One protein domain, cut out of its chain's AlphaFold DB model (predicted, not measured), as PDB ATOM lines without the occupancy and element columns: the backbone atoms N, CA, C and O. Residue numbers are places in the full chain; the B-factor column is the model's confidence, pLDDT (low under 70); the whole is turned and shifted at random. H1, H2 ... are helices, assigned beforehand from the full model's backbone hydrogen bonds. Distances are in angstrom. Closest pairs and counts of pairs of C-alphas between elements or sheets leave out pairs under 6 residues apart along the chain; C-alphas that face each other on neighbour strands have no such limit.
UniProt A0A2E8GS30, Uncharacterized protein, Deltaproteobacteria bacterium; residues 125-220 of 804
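This is residues 125 to 220 of the 804 residues of an uncharacterized protein of Deltaproteobacteria bacterium (UniProt A0A2E8GS30). Three long helices, H1, H2 and H4, stand side by side in an up-and-down bundle, their centres making a triangle, with H2 in fuller contact with H1 and H4 than those two have with each other. The short H3 sits at one end of the bundle, by the start of H1, and the long loop of residues 146 to 158 joins H1 to H2 at the other end. The printed part has 96 residues with four named helices, in the order H1, H2, H3, H4, and no named strand; the class is all helix. It is only just compact, close to loose, with a radius of gyration of the C-alphas of 14.8 A, and its spans of 45 by 23 by 21 A are only just elongated.

The longest helix by residues, H4, covers residues 194 to 220 and measures 38.2 A from its first C-alpha to its last; C-alpha 194 is at (470.479, 731.169, 361.989), and C-alpha 220 is at (464.994, 722.635, 398.815). H2 covers residues 159 to 180, 30.6 A long, and has a kink of 29 degrees near residue 174. H1 covers residues 125 to 145, 29.4 A long, and begins with C-alpha 125 at (478.287, 739.811, 372.597). H3 is residues 183 to 186, four residues.

H4 touches H2, where the closest C-alphas, those of Ala 172 and Tyr 203, are 5.9 A apart. These two helices run opposite ways at a shallow tilt of 26 degrees. H1 and H2 form a helical hairpin, opposite ways at a shallow tilt of 28 degrees, and touch most closely at the C-alphas of Gly 125 and Leu 180, 5.8 A apart. H1 touches H4 with residues 128 to 135 alone, and H4 touches H1 with residues 200 to 210 alone; the closest C-alphas are those of Val 135 and Ala 207, 6.9 A apart. H1 and H4 run the same way at a tilt of 36 degrees, only just steep. H1 only just touches H3, with 3 pairs of C-alphas within 8 A and with residues 125 to 126 alone; the closest are those of Gly 125 and Leu 185, 4.7 A apart. H2 and H3 are close but not clearly touching, and H3 and H4 are apart. Each O i to N i+4 pair is within hydrogen-bond range in H1; the figures are 16 of 18 in H2 and 22 of 23 in H4, and H3 is too short for such a pair.

The C-alphas farthest apart, those of Asp 158 and Ser 189, are 45.8 A apart. The printed part has no cut. The link from H1 to H2 is long, with 13 residues, that from H2 to H3 tight and that from H3 to H4 short. The mean pLDDT of the printed part is 78.5; residue 145, residues 150 to 155, residues 187 to 191 and residues 217 to 220 are under 70.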
ATOM      1  N   GLY A 125     476.919 740.009 372.121       77.50
ATOM      2  CA  GLY A 125     478.287 739.811 372.597       77.50
ATOM      3  C   GLY A 125     478.537 740.376 373.995       77.50
ATOM      4  O   GLY A 125     479.340 739.812 374.737       77.50
ATOM      5  N   ASN A 126     477.833 741.443 374.379       74.88
ATOM      6  CA  ASN A 126     477.925 742.020 375.718       74.88
ATOM      7  C   ASN A 126     477.073 741.223 376.722       74.88
ATOM      8  O   ASN A 126     477.546 740.940 377.820       74.88
ATOM      9  N   ALA A 127     475.873 740.776 376.334       73.44
ATOM     10  CA  ALA A 127     475.031 739.907 377.163       73.44
ATOM     11  C   ALA A 127     475.704 738.548 377.441       73.44
ATOM     12  O   ALA A 127     475.694 738.063 378.572       73.44
ATOM     13  N   LEU A 128     476.369 737.966 376.433       80.00
ATOM     14  CA  LEU A 128     477.218 736.780 376.589       80.00
ATOM     15  C   LEU A 128     478.371 737.012 377.576       80.00
ATOM     16  O   LEU A 128     478.648 736.143 378.397       80.00
ATOM     17  N   ALA A 129     479.041 738.167 377.509       81.62
ATOM     18  CA  ALA A 129     480.167 738.483 378.389       81.62
ATOM     19  C   ALA A 129     479.730 738.656 379.854       81.62
ATOM     20  O   ALA A 129     480.356 738.083 380.745       81.62
ATOM     21  N   LEU A 130     478.631 739.383 380.094       75.12
ATOM     22  CA  LEU A 130     478.040 739.553 381.427       75.12
ATOM     23  C   LEU A 130     477.563 738.212 382.002       75.12
ATOM     24  O   LEU A 130     477.902 737.863 383.129       75.12
ATOM     25  N   SER A 131     476.846 737.414 381.204       79.50
ATOM     26  CA  SER A 131     476.409 736.077 381.616       79.50
ATOM     27  C   SER A 131     477.586 735.153 381.941       79.50
ATOM     28  O   SER A 131     477.506 734.395 382.906       79.50
ATOM     29  N   TRP A 132     478.680 735.213 381.174       86.38
ATOM     30  CA  TRP A 132     479.852 734.384 381.446       86.38
ATOM     31  C   TRP A 132     480.573 734.793 382.732       86.38
ATOM     32  O   TRP A 132     480.996 733.924 383.488       86.38
ATOM     33  N   GLN A 133     480.653 736.095 383.023       83.44
ATOM     34  CA  GLN A 133     481.235 736.601 384.269       83.44
ATOM     35  C   GLN A 133     480.511 736.056 385.514       83.44
ATOM     36  O   GLN A 133     481.162 735.712 386.500       83.44
ATOM     37  N   GLU A 134     479.183 735.916 385.462       78.06
ATOM     38  CA  GLU A 134     478.406 735.306 386.548       78.06
ATOM     39  C   GLU A 134     478.584 733.780 386.625       78.06
ATOM     40  O   GLU A 134     478.708 733.227 387.717       78.06
ATOM     41  N   VAL A 135     478.686 733.083 385.487       82.25
ATOM     42  CA  VAL A 135     478.971 731.634 385.465       82.25
ATOM     43  C   VAL A 135     480.375 731.319 386.011       82.25
ATOM     44  O   VAL A 135     480.534 730.352 386.757       82.25
ATOM     45  N   GLU A 136     481.380 732.149 385.714       84.75
ATOM     46  CA  GLU A 136     482.723 732.062 386.313       84.75
ATOM     47  C   GLU A 136     482.680 732.305 387.833       84.75
ATOM     48  O   GLU A 136     483.294 731.550 388.590       84.75
ATOM     49  N   ARG A 137     481.905 733.299 388.301       81.81
ATOM     50  CA  ARG A 137     481.705 733.572 389.737       81.81
ATOM     51  C   ARG A 137     481.097 732.370 390.465       81.81
ATOM     52  O   ARG A 137     481.609 731.984 391.514       81.81
ATOM     53  N   ILE A 138     480.033 731.771 389.922       81.19
ATOM     54  CA  ILE A 138     479.397 730.592 390.533       81.19
ATOM     55  C   ILE A 138     480.375 729.410 390.533       81.19
ATOM     56  O   ILE A 138     480.522 728.751 391.562       81.19
ATOM     57  N   ARG A 139     481.125 729.184 389.441       86.50
ATOM     58  CA  ARG A 139     482.162 728.138 389.398       86.50
ATOM     59  C   ARG A 139     483.198 728.303 390.508       86.50
ATOM     60  O   ARG A 139     483.527 727.301 391.135       86.50
ATOM     61  N   ALA A 140     483.693 729.514 390.764       83.94
ATOM     62  CA  ALA A 140     484.675 729.744 391.825       83.94
ATOM     63  C   ALA A 140     484.133 729.317 393.205       83.94
ATOM     64  O   ALA A 140     484.812 728.610 393.946       83.94
ATOM     65  N   GLY A 141     482.874 729.637 393.524       80.62
ATOM     66  CA  GLY A 141     482.231 729.147 394.751       80.62
ATOM     67  C   GLY A 141     482.077 727.625 394.797       80.62
ATOM     68  O   GLY A 141     482.424 727.000 395.801       80.62
ATOM     69  N   VAL A 142     481.618 727.016 393.701       82.31
ATOM     70  CA  VAL A 142     481.381 725.566 393.607       82.31
ATOM     71  C   VAL A 142     482.692 724.769 393.688       82.31
ATOM     72  O   VAL A 142     482.755 723.760 394.394       82.31
ATOM     73  N   GLU A 143     483.755 725.199 393.000       79.94
ATOM     74  CA  GLU A 143     485.063 724.529 393.005       79.94
ATOM     75  C   GLU A 143     485.870 724.816 394.274       79.94
ATOM     76  O   GLU A 143     486.229 723.860 394.963       79.94
ATOM     77  N   GLU A 144     486.132 726.092 394.583       77.12
ATOM     78  CA  GLU A 144     487.092 726.523 395.613       77.12
ATOM     79  C   GLU A 144     486.488 726.557 397.023       77.12
ATOM     80  O   GLU A 144     487.195 726.332 398.002       77.12
ATOM     81  N   GLN A 145     485.188 726.855 397.138       69.94
ATOM     82  CA  GLN A 145     484.516 727.124 398.420       69.94
ATOM     83  C   GLN A 145     483.447 726.076 398.778       69.94
ATOM     84  O   GLN A 145     482.889 726.122 399.871       69.94
ATOM     85  N   GLY A 146     483.150 725.141 397.867       75.44
ATOM     86  CA  GLY A 146     482.164 724.073 398.056       75.44
ATOM     87  C   GLY A 146     480.717 724.547 398.231       75.44
ATOM     88  O   GLY A 146     479.905 723.784 398.749       75.44
ATOM     89  N   ARG A 147     480.387 725.783 397.833       79.62
ATOM     90  CA  ARG A 147     479.084 726.422 398.088       79.62
ATOM     91  C   ARG A 147     478.547 727.188 396.882       79.62
ATOM     92  O   ARG A 147     479.308 727.647 396.030       79.62
ATOM     93  N   TRP A 148     477.234 727.376 396.864       78.62
ATOM     94  CA  TRP A 148     476.564 728.326 395.974       78.62
ATOM     95  C   TRP A 148     476.934 729.779 396.316       78.62
ATOM     96  O   TRP A 148     477.396 730.057 397.425       78.62
ATOM     97  N   VAL A 149     476.767 730.702 395.361       71.56
ATOM     98  CA  VAL A 149     477.289 732.085 395.476       71.56
ATOM     99  C   VAL A 149     476.185 733.137 395.430       71.56
ATOM    100  O   VAL A 149     476.349 734.211 396.002       71.56
ATOM    101  N   ARG A 150     475.045 732.837 394.799       62.28
ATOM    102  CA  ARG A 150     473.863 733.719 394.793       62.28
ATOM    103  C   ARG A 150     472.882 733.404 395.930       62.28
ATOM    104  O   ARG A 150     471.884 734.101 396.080       62.28
ATOM    105  N   ILE A 151     473.166 732.376 396.735       60.91
ATOM    106  CA  ILE A 151     472.391 732.011 397.928       60.91
ATOM    107  C   ILE A 151     473.076 732.620 399.168       60.91
ATOM    108  O   ILE A 151     474.251 732.326 399.386       60.91
ATOM    109  N   PRO A 152     472.381 733.419 400.007       50.34
ATOM    110  CA  PRO A 152     472.975 733.999 401.222       50.34
ATOM    111  C   PRO A 152     473.377 732.952 402.273       50.34
ATOM    112  O   PRO A 152     474.370 733.108 402.981       50.34
ATOM    113  N   LEU A 153     472.608 731.864 402.366       53.31
ATOM    114  CA  LEU A 153     472.902 730.734 403.244       53.31
ATOM    115  C   LEU A 153     474.073 729.907 402.678       53.31
ATOM    116  O   LEU A 153     474.057 729.589 401.487       53.31
ATOM    117  N   PRO A 154     475.046 729.476 403.507       61.12
ATOM    118  CA  PRO A 154     476.169 728.643 403.076       61.12
ATOM    119  C   PRO A 154     475.728 727.186 402.845       61.12
ATOM    120  O   PRO A 154     476.097 726.278 403.588       61.12
ATOM    121  N   ILE A 155     474.912 726.963 401.812       69.81
ATOM    122  CA  ILE A 155     474.472 725.631 401.393       69.81
ATOM    123  C   ILE A 155     475.654 724.921 400.712       69.81
ATOM    124  O   ILE A 155     476.147 725.428 399.696       69.81
ATOM    125  N   PRO A 156     476.113 723.763 401.229       76.06
ATOM    126  CA  PRO A 156     477.149 722.980 400.573       76.06
ATOM    127  C   PRO A 156     476.612 722.369 399.275       76.06
ATOM    128  O   PRO A 156     475.468 721.916 399.218       76.06
ATOM    129  N   VAL A 157     477.446 722.334 398.239       80.25
ATOM    130  CA  VAL A 157     477.142 721.626 396.990       80.25
ATOM    131  C   VAL A 157     477.533 720.162 397.159       80.25
ATOM    132  O   VAL A 157     478.682 719.869 397.488       80.25
ATOM    133  N   ASP A 158     476.595 719.245 396.936       82.00
ATOM    134  CA  ASP A 158     476.878 717.811 396.915       82.00
ATOM    135  C   ASP A 158     477.716 717.419 395.683       82.00
ATOM    136  O   ASP A 158     477.687 718.095 394.651       82.00
ATOM    137  N   ASP A 159     478.467 716.319 395.776       79.19
ATOM    138  CA  ASP A 159     479.400 715.909 394.719       79.19
ATOM    139  C   ASP A 159     478.707 715.578 393.383       79.19
ATOM    140  O   ASP A 159     479.295 715.799 392.321       79.19
ATOM    141  N   GLU A 160     477.453 715.106 393.400       83.56
ATOM    142  CA  GLU A 160     476.710 714.786 392.177       83.56
ATOM    143  C   GLU A 160     476.286 716.071 391.450       83.56
ATOM    144  O   GLU A 160     476.599 716.250 390.269       83.56
ATOM    145  N   THR A 161     475.669 717.021 392.158       83.75
ATOM    146  CA  THR A 161     475.316 718.340 391.615       83.75
ATOM    147  C   THR A 161     476.562 719.130 391.206       83.75
ATOM    148  O   THR A 161     476.556 719.788 390.162       83.75
ATOM    149  N   LYS A 162     477.666 719.024 391.960       85.75
ATOM    150  CA  LYS A 162     478.966 719.616 391.608       85.75
ATOM    151  C   LYS A 162     479.500 719.040 390.295       85.75
ATOM    152  O   LYS A 162     479.896 719.806 389.417       85.75
ATOM    153  N   GLN A 163     479.451 717.721 390.105       86.94
ATOM    154  CA  GLN A 163     479.853 717.095 388.844       86.94
ATOM    155  C   GLN A 163     478.936 717.510 387.676       86.94
ATOM    156  O   GLN A 163     479.437 717.857 386.602       86.94
ATOM    157  N   GLN A 164     477.614 717.562 387.883       88.38
ATOM    158  CA  GLN A 164     476.653 718.031 386.874       88.38
ATOM    159  C   GLN A 164     476.899 719.497 386.470       88.38
ATOM    160  O   GLN A 164     476.895 719.819 385.277       88.38
ATOM    161  N   PHE A 165     477.173 720.381 387.437       88.25
ATOM    162  CA  PHE A 165     477.528 721.780 387.188       88.25
ATOM    163  C   PHE A 165     478.814 721.893 386.356       88.25
ATOM    164  O   PHE A 165     478.834 722.598 385.346       88.25
ATOM    165  N   LEU A 166     479.874 721.164 386.718       87.69
ATOM    166  CA  LEU A 166     481.155 721.207 386.000       87.69
ATOM    167  C   LEU A 166     481.049 720.671 384.567       87.69
ATOM    168  O   LEU A 166     481.653 721.228 383.645       87.69
ATOM    169  N   GLU A 167     480.222 719.650 384.342       90.31
ATOM    170  CA  GLU A 167     479.893 719.181 382.999       90.31
ATOM    171  C   GLU A 167     479.168 720.242 382.155       90.31
ATOM    172  O   GLU A 167     479.469 720.389 380.966       90.31
ATOM    173  N   LEU A 168     478.216 720.985 382.732       87.56
ATOM    174  CA  LEU A 168     477.538 722.094 382.047       87.56
ATOM    175  C   LEU A 168     478.505 723.252 381.766       87.56
ATOM    176  O   LEU A 168     478.514 723.781 380.652       87.56
ATOM    177  N   TYR A 169     479.365 723.586 382.730       89.25
ATOM    178  CA  TYR A 169     480.375 724.633 382.618       89.25
ATOM    179  C   TYR A 169     481.360 724.364 381.471       89.25
ATOM    180  O   TYR A 169     481.567 725.236 380.625       89.25
ATOM    181  N   GLN A 170     481.924 723.152 381.367       90.44
ATOM    182  CA  GLN A 170     482.836 722.806 380.265       90.44
ATOM    183  C   GLN A 170     482.151 722.929 378.894       90.44
ATOM    184  O   GLN A 170     482.729 723.475 377.946       90.44
ATOM    185  N   LYS A 171     480.893 722.475 378.795       88.75
ATOM    186  CA  LYS A 171     480.076 722.556 377.571       88.75
ATOM    187  C   LYS A 171     479.750 724.011 377.197       88.75
ATOM    188  O   LYS A 171     479.678 724.320 376.008       88.75
ATOM    189  N   ALA A 172     479.595 724.901 378.180       87.19
ATOM    190  CA  ALA A 172     479.377 726.332 377.973       87.19
ATOM    191  C   ALA A 172     480.672 727.084 377.603       87.19
ATOM    192  O   ALA A 172     480.665 727.874 376.660       87.19
ATOM    193  N   SER A 173     481.795 726.798 378.270       88.56
ATOM    194  CA  SER A 173     483.077 727.494 378.072       88.56
ATOM    195  C   SER A 173     483.597 727.369 376.630       88.56
ATOM    196  O   SER A 173     483.872 728.367 375.958       88.56
ATOM    197  N   GLY A 174     483.610 726.146 376.084       86.50
ATOM    198  CA  GLY A 174     484.026 725.886 374.697       86.50
ATOM    199  C   GLY A 174     483.066 726.416 373.617       86.50
ATOM    200  O   GLY A 174     483.382 726.339 372.423       86.50
ATOM    201  N   LEU A 175     481.898 726.931 374.019       86.56
ATOM    202  CA  LEU A 175     480.896 727.567 373.162       86.56
ATOM    203  C   LEU A 175     480.994 729.100 373.249       86.56
ATOM    204  O   LEU A 175     481.102 729.764 372.219       86.56
ATOM    205  N   VAL A 176     481.038 729.659 374.462       85.62
ATOM    206  CA  VAL A 176     481.062 731.112 374.696       85.62
ATOM    207  C   VAL A 176     482.339 731.769 374.177       85.62
ATOM    208  O   VAL A 176     482.265 732.836 373.577       85.62
ATOM    209  N   GLN A 177     483.497 731.108 374.284       88.06
ATOM    210  CA  GLN A 177     484.756 731.622 373.728       88.06
ATOM    211  C   GLN A 177     484.683 731.794 372.200       88.06
ATOM    212  O   GLN A 177     485.209 732.763 371.657       88.06
ATOM    213  N   LYS A 178     483.977 730.891 371.501       88.31
ATOM    214  CA  LYS A 178     483.765 730.973 370.046       88.31
ATOM    215  C   LYS A 178     482.778 732.079 369.674       88.31
ATOM    216  O   LYS A 178     482.962 732.732 368.652       88.31
ATOM    217  N   LEU A 179     481.762 732.310 370.508       85.94
ATOM    218  CA  LEU A 179     480.802 733.398 370.324       85.94
ATOM    219  C   LEU A 179     481.447 734.770 370.584       85.94
ATOM    220  O   LEU A 179     481.366 735.649 369.736       85.94
ATOM    221  N   LEU A 180     482.164 734.953 371.696       85.12
ATOM    222  CA  LEU A 180     482.817 736.224 372.048       85.12
ATOM    223  C   LEU A 180     483.928 736.644 371.062       85.12
ATOM    224  O   LEU A 180     484.261 737.834 370.984       85.12
ATOM    225  N   ALA A 181     484.469 735.688 370.299       85.94
ATOM    226  CA  ALA A 181     485.392 735.917 369.189       85.94
ATOM    227  C   ALA A 181     484.703 736.359 367.878       85.94
ATOM    228  O   ALA A 181     485.375 736.905 367.002       85.94
ATOM    229  N   ASN A 182     483.387 736.165 367.721       84.81
ATOM    230  CA  ASN A 182     482.648 736.626 366.546       84.81
ATOM    231  C   ASN A 182     482.375 738.136 366.647       84.81
ATOM    232  O   ASN A 182     481.607 738.591 367.497       84.81
ATOM    233  N   SER A 183     482.988 738.921 365.759       76.81
ATOM    234  CA  SER A 183     482.843 740.379 365.734       76.81
ATOM    235  C   SER A 183     481.413 740.848 365.452       76.81
ATOM    236  O   SER A 183     481.027 741.885 365.984       76.81
ATOM    237  N   LYS A 184     480.603 740.082 364.702       75.75
ATOM    238  CA  LYS A 184     479.206 740.455 364.409       75.75
ATOM    239  C   LYS A 184     478.347 740.574 365.663       75.75
ATOM    240  O   LYS A 184     477.507 741.454 365.743       75.75
ATOM    241  N   LEU A 185     478.582 739.741 366.679       73.38
ATOM    242  CA  LEU A 185     477.804 739.787 367.925       73.38
ATOM    243  C   LEU A 185     478.043 741.086 368.727       73.38
ATOM    244  O   LEU A 185     477.355 741.330 369.715       73.38
ATOM    245  N   LYS A 186     478.996 741.928 368.303       70.19
ATOM    246  CA  LYS A 186     479.293 743.256 368.861       70.19
ATOM    247  C   LYS A 186     478.886 744.410 367.928       70.19
ATOM    248  O   LYS A 186     479.036 745.563 368.319       70.19
ATOM    249  N   ASP A 187     478.375 744.118 366.731       68.25
ATOM    250  CA  ASP A 187     477.997 745.089 365.697       68.25
ATOM    251  C   ASP A 187     476.506 744.956 365.354       68.25
ATOM    252  O   ASP A 187     476.067 743.964 364.781       68.25
ATOM    253  N   THR A 188     475.718 745.979 365.684       60.88
ATOM    254  CA  THR A 188     474.267 746.004 365.440       60.88
ATOM    255  C   THR A 188     473.881 746.386 364.007       60.88
ATOM    256  O   THR A 188     472.697 746.431 363.683       60.88
ATOM    257  N   SER A 189     474.844 746.664 363.119       59.34
ATOM    258  CA  SER A 189     474.554 747.042 361.726       59.34
ATOM    259  C   SER A 189     474.319 745.857 360.778       59.34
ATOM    260  O   SER A 189     473.872 746.065 359.647       59.34
ATOM    261  N   HIS A 190     474.555 744.619 361.232       67.56
ATOM    262  CA  HIS A 190     474.409 743.399 360.436       67.56
ATOM    263  C   HIS A 190     473.501 742.360 361.127       67.56
ATOM    264  O   HIS A 190     473.734 742.044 362.293       67.56
ATOM    265  N   PRO A 191     472.506 741.776 360.426       68.81
ATOM    266  CA  PRO A 191     471.692 740.690 360.972       68.81
ATOM    267  C   PRO A 191     472.515 739.406 361.158       68.81
ATOM    268  O   PRO A 191     473.463 739.146 360.406       68.81
ATOM    269  N   LEU A 192     472.135 738.582 362.136       76.50
ATOM    270  CA  LEU A 192     472.834 737.331 362.440       76.50
ATOM    271  C   LEU A 192     472.379 736.192 361.522       76.50
ATOM    272  O   LEU A 192     471.258 736.176 361.005       76.50
ATOM    273  N   SER A 193     473.245 735.195 361.332       81.69
ATOM    274  CA  SER A 193     472.832 733.930 360.726       81.69
ATOM    275  C   SER A 193     472.001 733.090 361.707       81.69
ATOM    276  O   SER A 193     472.061 733.268 362.926       81.69
ATOM    277  N   VAL A 194     471.241 732.130 361.173       78.50
ATOM    278  CA  VAL A 194     470.479 731.169 361.989       78.50
ATOM    279  C   VAL A 194     471.405 730.401 362.931       78.50
ATOM    280  O   VAL A 194     471.087 730.215 364.101       78.50
ATOM    281  N   GLU A 195     472.563 729.982 362.433       81.69
ATOM    282  CA  GLU A 195     473.564 729.208 363.161       81.69
ATOM    283  C   GLU A 195     474.222 730.040 364.273       81.69
ATOM    284  O   GLU A 195     474.453 729.532 365.370       81.69
ATOM    285  N   GLU A 196     474.482 731.326 364.012       82.00
ATOM    286  CA  GLU A 196     474.991 732.281 365.002       82.00
ATOM    287  C   GLU A 196     473.972 732.479 366.136       82.00
ATOM    288  O   GLU A 196     474.315 732.314 367.307       82.00
ATOM    289  N   LEU A 197     472.704 732.730 365.795       77.12
ATOM    290  CA  LEU A 197     471.620 732.930 366.760       77.12
ATOM    291  C   LEU A 197     471.317 731.662 367.585       77.12
ATOM    292  O   LEU A 197     471.192 731.722 368.809       77.12
ATOM    293  N   GLN A 198     471.262 730.489 366.947       78.00
ATOM    294  CA  GLN A 198     471.050 729.210 367.635       78.00
ATOM    295  C   GLN A 198     472.210 728.851 368.574       78.00
ATOM    296  O   GLN A 198     471.981 728.281 369.643       78.00
ATOM    297  N   ALA A 199     473.451 729.209 368.227       82.69
ATOM    298  CA  ALA A 199     474.593 729.027 369.118       82.69
ATOM    299  C   ALA A 199     474.513 729.941 370.358       82.69
ATOM    300  O   ALA A 199     474.820 729.479 371.460       82.69
ATOM    301  N   VAL A 200     474.024 731.182 370.213       79.69
ATOM    302  CA  VAL A 200     473.722 732.084 371.344       79.69
ATOM    303  C   VAL A 200     472.640 731.484 372.251       79.69
ATOM    304  O   VAL A 200     472.862 731.340 373.454       79.69
ATOM    305  N   TYR A 201     471.505 731.043 371.698       80.75
ATOM    306  CA  TYR A 201     470.432 730.409 372.482       80.75
ATOM    307  C   TYR A 201     470.900 729.137 373.204       80.75
ATOM    308  O   TYR A 201     470.538 728.898 374.358       80.75
ATOM    309  N   LYS A 202     471.751 728.329 372.558       82.31
ATOM    310  CA  LYS A 202     472.342 727.125 373.153       82.31
ATOM    311  C   LYS A 202     473.288 727.442 374.312       82.31
ATOM    312  O   LYS A 202     473.305 726.689 375.284       82.31
ATOM    313  N   TYR A 203     474.038 728.545 374.245       85.94
ATOM    314  CA  TYR A 203     474.826 729.020 375.383       85.94
ATOM    315  C   TYR A 203     473.917 729.390 376.560       85.94
ATOM    316  O   TYR A 203     474.088 728.852 377.654       85.94
ATOM    317  N   PHE A 204     472.904 730.232 376.332       79.06
ATOM    318  CA  PHE A 204     472.008 730.655 377.408       79.06
ATOM    319  C   PHE A 204     471.197 729.493 377.999       79.06
ATOM    320  O   PHE A 204     470.880 729.525 379.184       79.06
ATOM    321  N   GLN A 205     470.929 728.423 377.239       78.19
ATOM    322  CA  GLN A 205     470.323 727.200 377.781       78.19
ATOM    323  C   GLN A 205     471.230 726.480 378.793       78.19
ATOM    324  O   GLN A 205     470.737 725.906 379.761       78.19
ATOM    325  N   LEU A 206     472.550 726.490 378.577       80.88
ATOM    326  CA  LEU A 206     473.518 725.915 379.515       80.88
ATOM    327  C   LEU A 206     473.691 726.819 380.741       80.88
ATOM    328  O   LEU A 206     473.689 726.314 381.861       80.88
ATOM    329  N   ALA A 207     473.763 728.139 380.537       80.69
ATOM    330  CA  ALA A 207     473.796 729.118 381.622       80.69
ATOM    331  C   ALA A 207     472.547 729.019 382.513       80.69
ATOM    332  O   ALA A 207     472.676 728.877 383.726       80.69
ATOM    333  N   ARG A 208     471.342 728.990 381.925       76.69
ATOM    334  CA  ARG A 208     470.093 728.858 382.687       76.69
ATOM    335  C   ARG A 208     470.043 727.550 383.477       76.69
ATOM    336  O   ARG A 208     469.724 727.613 384.652       76.69
ATOM    337  N   LYS A 209     470.471 726.417 382.904       79.75
ATOM    338  CA  LYS A 209     470.565 725.139 383.638       79.75
ATOM    339  C   LYS A 209     471.520 725.181 384.831       79.75
ATOM    340  O   LYS A 209     471.244 724.538 385.833       79.75
ATOM    341  N   MET A 210     472.624 725.924 384.741       80.56
ATOM    342  CA  MET A 210     473.528 726.120 385.882       80.56
ATOM    343  C   MET A 210     472.883 726.980 386.983       80.56
ATOM    344  O   MET A 210     473.067 726.677 388.157       80.56
ATOM    345  N   LEU A 211     472.064 727.975 386.619       77.44
ATOM    346  CA  LEU A 211     471.254 728.751 387.571       77.44
ATOM    347  C   LEU A 211     470.081 727.936 388.149       77.44
ATOM    348  O   LEU A 211     469.782 728.063 389.331       77.44
ATOM    349  N   ASP A 212     469.448 727.064 387.356       80.12
ATOM    350  CA  ASP A 212     468.352 726.190 387.800       80.12
ATOM    351  C   ASP A 212     468.800 725.235 388.924       80.12
ATOM    352  O   ASP A 212     467.974 724.860 389.754       80.12
ATOM    353  N   LEU A 213     470.077 724.825 388.968       80.75
ATOM    354  CA  LEU A 213     470.636 724.009 390.061       80.75
ATOM    355  C   LEU A 213     470.759 724.813 391.368       80.75
ATOM    356  O   LEU A 213     470.394 724.317 392.433       80.75
ATOM    357  N   GLU A 214     471.210 726.064 391.280       72.69
ATOM    358  CA  GLU A 214     471.329 726.983 392.419       72.69
ATOM    359  C   GLU A 214     469.939 727.364 392.973       72.69
ATOM    360  O   GLU A 214     469.688 727.265 394.176       72.69
ATOM    361  N   GLU A 215     468.984 727.685 392.094       73.38
ATOM    362  CA  GLU A 215     467.585 727.945 392.466       73.38
ATOM    363  C   GLU A 215     466.902 726.703 393.082       73.38
ATOM    364  O   GLU A 215     466.116 726.828 394.024       73.38
ATOM    365  N   GLN A 216     467.229 725.487 392.621       75.94
ATOM    366  CA  GLN A 216     466.735 724.243 393.228       75.94
ATOM    367  C   GLN A 216     467.335 723.971 394.612       75.94
ATOM    368  O   GLN A 216     466.613 723.498 395.493       75.94
ATOM    369  N   ALA A 217     468.614 724.285 394.838       69.44
ATOM    370  CA  ALA A 217     469.225 724.180 396.162       69.44
ATOM    371  C   ALA A 217     468.508 725.099 397.170       69.44
ATOM    372  O   ALA A 217     468.089 724.638 398.235       69.44
ATOM    373  N   GLN A 218     468.248 726.355 396.783       65.25
ATOM    374  CA  GLN A 218     467.476 727.316 397.579       65.25
ATOM    375  C   GLN A 218     466.030 726.840 397.833       65.25
ATOM    376  O   GLN A 218     465.545 726.868 398.966       65.25
ATOM    377  N   ALA A 219     465.337 726.343 396.804       64.19
ATOM    378  CA  ALA A 219     463.966 725.838 396.927       64.19
ATOM    379  C   ALA A 219     463.851 724.559 397.781       64.19
ATOM    380  O   ALA A 219     462.770 724.242 398.286       64.19
ATOM    381  N   ASN A 220     464.944 723.810 397.948       64.62
ATOM    382  CA  ASN A 220     464.994 722.635 398.815       64.62
ATOM    383  C   ASN A 220     465.341 722.986 400.270       64.62
ATOM    384  O   ASN A 220     464.757 722.375 401.161       64.62
TER     385      ASN A 220